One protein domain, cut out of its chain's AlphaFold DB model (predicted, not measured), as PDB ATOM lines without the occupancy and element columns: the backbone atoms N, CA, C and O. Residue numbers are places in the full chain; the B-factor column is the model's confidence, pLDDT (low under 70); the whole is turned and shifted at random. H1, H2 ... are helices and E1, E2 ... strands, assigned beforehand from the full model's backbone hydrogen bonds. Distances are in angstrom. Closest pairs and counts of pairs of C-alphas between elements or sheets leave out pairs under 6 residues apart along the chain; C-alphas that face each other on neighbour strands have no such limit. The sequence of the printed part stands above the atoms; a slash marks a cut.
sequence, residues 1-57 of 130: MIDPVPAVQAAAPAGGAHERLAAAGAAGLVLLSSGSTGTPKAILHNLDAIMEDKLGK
ATOM      1  N   MET A   1     -40.053  28.711  23.358       43.81
ATOM      2  CA  MET A   1     -40.495  30.096  23.115       43.81
ATOM      3  C   MET A   1     -40.901  30.613  24.483       43.81
ATOM      4  O   MET A   1     -41.888  30.130  25.007       43.81
ATOM      5  N   ILE A   2     -40.021  31.364  25.150       41.69
ATOM      6  CA  ILE A   2     -40.350  32.000  26.434       41.69
ATOM      7  C   ILE A   2     -41.006  33.314  26.041       41.69
ATOM      8  O   ILE A   2     -40.367  34.108  25.347       41.69
ATOM      9  N   ASP A   3     -42.273  33.491  26.396       42.34
ATOM     10  CA  ASP A   3     -42.966  34.748  26.147       42.34
ATOM     11  C   ASP A   3     -42.233  35.888  26.870       42.34
ATOM     12  O   ASP A   3     -41.751  35.693  27.993       42.34
ATOM     13  N   PRO A   4     -42.092  37.068  26.244       43.38
ATOM     14  CA  PRO A   4     -41.521  38.216  26.925       43.38
ATOM     15  C   PRO A   4     -42.385  38.551  28.144       43.38
ATOM     16  O   PRO A   4     -43.602  38.701  28.032       43.38
ATOM     17  N   VAL A   5     -41.748  38.678  29.313       48.38
ATOM     18  CA  VAL A   5     -42.396  39.255  30.494       48.38
ATOM     19  C   VAL A   5     -42.818  40.676  30.110       48.38
ATOM     20  O   VAL A   5     -41.974  41.441  29.634       48.38
ATOM     21  N   PRO A   6     -44.107  41.033  30.226       42.03
ATOM     22  CA  PRO A   6     -44.574  42.348  29.824       42.03
ATOM     23  C   PRO A   6     -43.842  43.421  30.631       42.03
ATOM     24  O   PRO A   6     -43.754  43.337  31.856       42.03
ATOM     25  N   ALA A   7     -43.322  44.436  29.936       45.44
ATOM     26  CA  ALA A   7     -42.706  45.590  30.573       45.44
ATOM     27  C   ALA A   7     -43.752  46.280  31.458       45.44
ATOM     28  O   ALA A   7     -44.693  46.903  30.958       45.44
ATOM     29  N   VAL A   8     -43.608  46.146  32.779       45.78
ATOM     30  CA  VAL A   8     -44.503  46.799  33.730       45.78
ATOM     31  C   VAL A   8     -44.164  48.293  33.749       45.78
ATOM     32  O   VAL A   8     -43.215  48.752  34.381       45.78
ATOM     33  N   GLN A   9     -44.921  49.089  32.997       44.19
ATOM     34  CA  GLN A   9     -44.958  50.534  33.199       44.19
ATOM     35  C   GLN A   9     -45.929  50.817  34.343       44.19
ATOM     36  O   GLN A   9     -47.117  51.050  34.141       44.19
ATOM     37  N   ALA A  10     -45.414  50.747  35.570       45.72
ATOM     38  CA  ALA A  10     -46.159  51.138  36.755       45.72
ATOM     39  C   ALA A  10     -45.967  52.641  37.008       45.72
ATOM     40  O   ALA A  10     -44.851  53.109  37.245       45.72
ATOM     41  N   ALA A  11     -47.068  53.396  36.971       48.69
ATOM     42  CA  ALA A  11     -47.128  54.738  37.539       48.69
ATOM     43  C   ALA A  11     -46.678  54.690  39.008       48.69
ATOM     44  O   ALA A  11     -47.045  53.764  39.731       48.69
ATOM     45  N   ALA A  12     -45.867  55.660  39.444       44.72
ATOM     46  CA  ALA A  12     -45.267  55.652  40.777       44.72
ATOM     47  C   ALA A  12     -46.355  55.654  41.874       44.72
ATOM     48  O   ALA A  12     -47.050  56.663  42.022       44.72
ATOM     49  N   PRO A  13     -46.509  54.577  42.669       50.09
ATOM     50  CA  PRO A  13     -47.438  54.576  43.788       50.09
ATOM     51  C   PRO A  13     -46.840  55.384  44.942       50.09
ATOM     52  O   PRO A  13     -45.640  55.296  45.221       50.09
ATOM     53  N   ALA A  14     -47.679  56.134  45.654       55.97
ATOM     54  CA  ALA A  14     -47.333  56.659  46.968       55.97
ATOM     55  C   ALA A  14     -47.224  55.472  47.947       55.97
ATOM     56  O   ALA A  14     -48.238  54.879  48.301       55.97
ATOM     57  N   GLY A  15     -45.999  55.082  48.318       63.38
ATOM     58  CA  GLY A  15     -45.739  53.937  49.198       63.38
ATOM     59  C   GLY A  15     -44.251  53.586  49.343       63.38
ATOM     60  O   GLY A  15     -43.408  53.970  48.520       63.38
ATOM     61  N   GLY A  16     -43.914  52.856  50.409       86.19
ATOM     62  CA  GLY A  16     -42.568  52.353  50.696       86.19
ATOM     63  C   GLY A  16     -42.041  51.412  49.603       86.19
ATOM     64  O   GLY A  16     -42.797  50.877  48.796       86.19
ATOM     65  N   ALA A  17     -40.723  51.182  49.548       88.19
ATOM     66  CA  ALA A  17     -40.111  50.384  48.471       88.19
ATOM     67  C   ALA A  17     -40.694  48.964  48.330       88.19
ATOM     68  O   ALA A  17     -40.845  48.476  47.214       88.19
ATOM     69  N   HIS A  18     -41.066  48.341  49.450       92.88
ATOM     70  CA  HIS A  18     -41.726  47.038  49.481       92.88
ATOM     71  C   HIS A  18     -43.133  47.070  48.874       92.88
ATOM     72  O   HIS A  18     -43.466  46.218  48.057       92.88
ATOM     73  N   GLU A  19     -43.946  48.069  49.225       94.00
ATOM     74  CA  GLU A  19     -45.321  48.208  48.722       94.00
ATOM     75  C   GLU A  19     -45.340  48.372  47.205       94.00
ATOM     76  O   GLU A  19     -46.188  47.794  46.533       94.00
ATOM     77  N   ARG A  20     -44.352  49.085  46.649       92.19
ATOM     78  CA  ARG A  20     -44.201  49.217  45.197       92.19
ATOM     79  C   ARG A  20     -43.901  47.882  44.511       92.19
ATOM     80  O   ARG A  20     -44.468  47.625  43.455       92.19
ATOM     81  N   LEU A  21     -43.041  47.037  45.092       94.94
ATOM     82  CA  LEU A  21     -42.773  45.700  44.541       94.94
ATOM     83  C   LEU A  21     -43.993  44.787  44.666       94.94
ATOM     84  O   LEU A  21     -44.358  44.134  43.694       94.94
ATOM     85  N   ALA A  22     -44.653  44.797  45.826       93.56
ATOM     86  CA  ALA A  22     -45.853  44.004  46.064       93.56
ATOM     87  C   ALA A  22     -46.987  44.383  45.097       93.56
ATOM     88  O   ALA A  22     -47.584  43.502  44.483       93.56
ATOM     89  N   ALA A  23     -47.236  45.681  44.899       94.88
ATOM     90  CA  ALA A  23     -48.240  46.176  43.956       94.88
ATOM     91  C   ALA A  23     -47.920  45.809  42.497       94.88
ATOM     92  O   ALA A  23     -48.833  45.575  41.711       94.88
ATOM     93  N   ALA A  24     -46.636  45.737  42.137       94.12
ATOM     94  CA  ALA A  24     -46.190  45.310  40.813       94.12
ATOM     95  C   ALA A  24     -46.148  43.778  40.635       94.12
ATOM     96  O   ALA A  24     -45.859  43.315  39.535       94.12
ATOM     97  N   GLY A  25     -46.386  42.992  41.694       95.44
ATOM     98  CA  GLY A  25     -46.195  41.539  41.672       95.44
ATOM     99  C   GLY A  25     -44.741  41.117  41.427       95.44
ATOM    100  O   GLY A  25     -44.505  40.010  40.953       95.44
ATOM    101  N   ALA A  26     -43.780  41.999  41.717       95.75
ATOM    102  CA  ALA A  26     -42.372  41.812  41.389       95.75
ATOM    103  C   ALA A  26     -41.598  41.124  42.521       95.75
ATOM    104  O   ALA A  26     -41.827  41.389  43.707       95.75
ATOM    105  N   ALA A  27     -40.626  40.283  42.165       95.75
ATOM    106  CA  ALA A  27     -39.775  39.619  43.144       95.75
ATOM    107  C   ALA A  27     -38.799  40.602  43.819       95.75
ATOM    108  O   ALA A  27     -38.244  41.513  43.196       95.75
ATOM    109  N   GLY A  28     -38.547  40.389  45.114       94.75
ATOM    110  CA  GLY A  28     -37.633  41.197  45.922       94.75
ATOM    111  C   GLY A  28     -36.413  40.412  46.406       94.75
ATOM    112  O   GLY A  28     -36.527  39.252  46.792       94.75
ATOM    113  N   LEU A  29     -35.250  41.063  46.439       94.25
ATOM    114  CA  LEU A  29     -34.040  40.561  47.096       94.25
ATOM    115  C   LEU A  29     -33.622  41.534  48.198       94.25
ATOM    116  O   LEU A  29     -33.338  42.698  47.919       94.25
ATOM    117  N   VAL A  30     -33.550  41.052  49.440       93.69
ATOM    118  CA  VAL A  30     -33.068  41.842  50.580       93.69
ATOM    119  C   VAL A  30     -31.632  41.456  50.905       93.69
ATOM    120  O   VAL A  30     -31.343  40.289  51.157       93.69
ATOM    121  N   LEU A  31     -30.742  42.446  50.934       91.25
ATOM    122  CA  LEU A  31     -29.362  42.303  51.394       91.25
ATOM    123  C   LEU A  31     -29.114  43.221  52.587       91.25
ATOM    124  O   LEU A  31     -29.559  44.370  52.603       91.25
ATOM    125  N   LEU A  32     -28.390  42.721  53.584       90.56
ATOM    126  CA  LEU A  32     -27.976  43.515  54.736       90.56
ATOM    127  C   LEU A  32     -26.586  44.100  54.484       90.56
ATOM    128  O   LEU A  32     -25.706  43.440  53.940       90.56
ATOM    129  N   SER A  33     -26.384  45.341  54.906       87.06
ATOM    130  CA  SER A  33     -25.078  46.004  54.905       87.06
ATOM    131  C   SER A  33     -24.776  46.552  56.294       87.06
ATOM    132  O   SER A  33     -25.701  46.854  57.041       87.06
ATOM    133  N   SER A  34     -23.499  46.704  56.646       83.00
ATOM    134  CA  SER A  34     -23.074  47.170  57.976       83.00
ATOM    135  C   SER A  34     -23.502  48.606  58.301       83.00
ATOM    136  O   SER A  34     -23.646  48.941  59.471       83.00
ATOM    137  N   GLY A  35     -23.752  49.434  57.281       77.00
ATOM    138  CA  GLY A  35     -24.124  50.838  57.439       77.00
ATOM    139  C   GLY A  35     -22.987  51.703  58.007       77.00
ATOM    140  O   GLY A  35     -22.213  51.291  58.860       77.00
ATOM    141  N   SER A  36     -22.884  52.957  57.563       73.38
ATOM    142  CA  SER A  36     -21.894  53.907  58.107       73.38
ATOM    143  C   SER A  36     -22.149  54.295  59.573       73.38
ATOM    144  O   SER A  36     -21.259  54.813  60.234       73.38
ATOM    145  N   THR A  37     -23.359  54.050  60.075       81.62
ATOM    146  CA  THR A  37     -23.830  54.397  61.425       81.62
ATOM    147  C   THR A  37     -23.682  53.250  62.431       81.62
ATOM    148  O   THR A  37     -24.153  53.371  63.555       81.62
ATOM    149  N   GLY A  38     -23.092  52.117  62.027       78.38
ATOM    150  CA  GLY A  38     -22.960  50.905  62.851       78.38
ATOM    151  C   GLY A  38     -24.243  50.074  62.981       78.38
ATOM    152  O   GLY A  38     -24.198  48.942  63.455       78.38
ATOM    153  N   THR A  39     -25.382  50.604  62.535       82.19
ATOM    154  CA  THR A  39     -26.652  49.881  62.456       82.19
ATOM    155  C   THR A  39     -26.815  49.233  61.078       82.19
ATOM    156  O   THR A  39     -26.716  49.938  60.064       82.19
ATOM    157  N   PRO A  40     -27.097  47.914  61.006       85.75
ATOM    158  CA  PRO A  40     -27.305  47.246  59.732       85.75
ATOM    159  C   PRO A  40     -28.435  47.883  58.917       85.75
ATOM    160  O   PRO A  40     -29.523  48.134  59.437       85.75
ATOM    161  N   LYS A  41     -28.191  48.123  57.627       89.44
ATOM    162  CA  LYS A  41     -29.183  48.665  56.688       89.44
ATOM    163  C   LYS A  41     -29.656  47.565  55.750       89.44
ATOM    164  O   LYS A  41     -28.831  46.931  55.090       89.44
ATOM    165  N   ALA A  42     -30.972  47.380  55.672       90.75
ATOM    166  CA  ALA A  42     -31.603  46.505  54.693       90.75
ATOM    167  C   ALA A  42     -31.741  47.230  53.350       90.75
ATOM    168  O   ALA A  42     -32.282  48.333  53.273       90.75
ATOM    169  N   ILE A  43     -31.249  46.594  52.294       91.88
ATOM    170  CA  ILE A  43     -31.322  47.078  50.920       91.88
ATOM    171  C   ILE A  43     -32.275  46.152  50.173       91.88
ATOM    172  O   ILE A  43     -31.997  44.964  50.038       91.88
ATOM    173  N   LEU A  44     -33.397  46.699  49.707       94.25
ATOM    174  CA  LEU A  44     -34.377  45.977  48.903       94.25
ATOM    175  C   LEU A  44     -34.125  46.239  47.417       94.25
ATOM    176  O   LEU A  44     -34.265  47.367  46.943       94.25
ATOM    177  N   HIS A  45     -33.780  45.187  46.687       93.88
ATOM    178  CA  HIS A  45     -33.644  45.189  45.238       93.88
ATOM    179  C   HIS A  45     -34.886  44.595  44.567       93.88
ATOM    180  O   HIS A  45     -35.446  43.618  45.059       93.88
ATOM    181  N   ASN A  46     -35.263  45.143  43.407       95.25
ATOM    182  CA  ASN A  46     -36.148  44.462  42.463       95.25
ATOM    183  C   ASN A  46     -35.350  43.331  41.793       95.25
ATOM    184  O   ASN A  46     -34.426  43.600  41.021       95.25
ATOM    185  N   LEU A  47     -35.664  42.080  42.126       94.69
ATOM    186  CA  LEU A  47     -34.955  40.918  41.601       94.69
ATOM    187  C   LEU A  47     -35.274  40.682  40.122       94.69
ATOM    188  O   LEU A  47     -34.373  40.301  39.376       94.69
ATOM    189  N   ASP A  48     -36.496  40.973  39.680       94.38
ATOM    190  CA  ASP A  48     -36.892  40.804  38.279       94.38
ATOM    191  C   ASP A  48     -36.069  41.716  37.374       94.38
ATOM    192  O   ASP A  48     -35.514  41.259  36.379       94.38
ATOM    193  N   ALA A  49     -35.862  42.970  37.785       93.06
ATOM    194  CA  ALA A  49     -35.001  43.908  37.065       93.06
ATOM    195  C   ALA A  49     -33.535  43.431  36.992       93.06
ATOM    196  O   ALA A  49     -32.871  43.586  35.967       93.06
ATOM    197  N   ILE A  50     -33.015  42.821  38.069       92.31
ATOM    198  CA  ILE A  50     -31.672  42.217  38.062       92.31
ATOM    199  C   ILE A  50     -31.621  41.053  37.067       92.31
ATOM    200  O   ILE A  50     -30.654  40.927  36.316       92.31
ATOM    201  N   MET A  51     -32.642  40.196  37.057       91.62
ATOM    202  CA  MET A  51     -32.713  39.050  36.154       91.62
ATOM    203  C   MET A  51     -32.844  39.488  34.696       91.62
ATOM    204  O   MET A  51     -32.142  38.949  33.842       91.62
ATOM    205  N   GLU A  52     -33.664  40.495  34.412       91.19
ATOM    206  CA  GLU A  52     -33.846  41.062  33.077       91.19
ATOM    207  C   GLU A  52     -32.534  41.637  32.523       91.19
ATOM    208  O   GLU A  52     -32.125  41.270  31.421       91.19
ATOM    209  N   ASP A  53     -31.794  42.428  33.312       88.06
ATOM    210  CA  ASP A  53     -30.461  42.923  32.925       88.06
ATOM    211  C   ASP A  53     -29.493  41.772  32.602       88.06
ATOM    212  O   ASP A  53     -28.714  41.829  31.641       88.06
ATOM    213  N   LYS A  54     -29.534  40.690  33.387       84.25
ATOM    214  CA  LYS A  54     -28.675  39.523  33.154       84.25
ATOM    215  C   LYS A  54     -29.075  38.799  31.877       84.25
ATOM    216  O   LYS A  54     -28.183  38.464  31.098       84.25
ATOM    217  N   LEU A  55     -30.362  38.554  31.655       84.19
ATOM    218  CA  LEU A  55     -30.875  37.807  30.506       84.19
ATOM    219  C   LEU A  55     -30.770  38.598  29.194       84.19
ATOM    220  O   LEU A  55     -30.429  38.015  28.168       84.19
ATOM    221  N   GLY A  56     -30.975  39.918  29.227       79.00
ATOM    222  CA  GLY A  56     -30.903  40.793  28.050       79.00
ATOM    223  C   GLY A  56     -29.491  40.963  27.480       79.00
ATOM    224  O   GLY A  56     -29.305  41.275  26.302       79.00
ATOM    225  N   LYS A  57     -28.455  40.709  28.282       73.62
ATOM    226  CA  LYS A  57     -27.062  40.732  27.822       73.62
ATOM    227  C   LYS A  57     -26.780  39.511  26.938       73.62
ATOM    228  O   LYS A  57     -26.789  38.379  27.416       73.62
TER     229      LYS A  57
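This is residues 1 to 57 of the 130 residues of the protein "AMP-binding domain-containing protein" of Frankia sp. BMG5.23 (UniProt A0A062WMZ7). A two-stranded hairpin, E1 and E2, makes one arm of a loose, flat model; H2 follows directly from the end of E2 and continues away from the hairpin, while H1 lies beside the same end of the strands. A long tail with no named element, residues 1 to 16, leads into H1 from the far end of the model, and the hairpin's loop, residues 34 to 40, lies at the opposite end. The 57 printed residues hold two named helices and two named strands in the order H1, E1, E2, H2; the sheet's order is E1, E2, antiparallel, and the class is mixed, helices and strands. The whole is loose, with a radius of gyration of the C-alphas of 14.2 A, and the C-alphas span 48 by 29 by 13 A.

The strands E1, residues 28 to 33, and E2, residues 41 to 46, form a hairpin of antiparallel neighbours, with an angle of 153 degrees between their directions. C-alphas 30 and 44 face each other at 4.7 A. Among the backbone pairs within hydrogen-bond range are N 29 and O 45 at 2.9 A, and N 43 and O 31 at 2.8 A. For H2, residues 47 to 56, and E1 the closest C-alphas are those of Leu 47 and Gly 28, 5.1 A apart. For H1, residues 17 to 23, and E2 they are those of Leu 21 and Asn 46, 7.1 A apart. Leu 21 is also in the closest C-alpha pair of H1 and E1, 7.0 A from Gly 28. H1 and H2 are apart. In both helices every O i to N i+4 pair is within hydrogen-bond range.

E1 is 16.2 A from first to last C-alpha and begins with C-alpha 28 at (-37.633, 41.197, 45.922). E2 is 16.4 A long. H2 is 14.1 A long and ends with C-alpha 56 at (-30.903, 40.793, 28.050). H1 is 10.2 A long and begins with C-alpha 17 at (-40.111, 50.384, 48.471).

The two C-alphas farthest apart are those of Met 1 and Thr 37, at 48.3 A. The printed part has no cut; it begins at the chain's first residue and ends at residue 57. The links H1 to E1 and E2 to H2 are tight, and the link E1 to E2 is short. The C-alphas of residues 1 to 16 lie 12 to 25 A from the mean of the C-alphas. The mean pLDDT of the printed part is 78.2, and residues 1 to 15 are under 70.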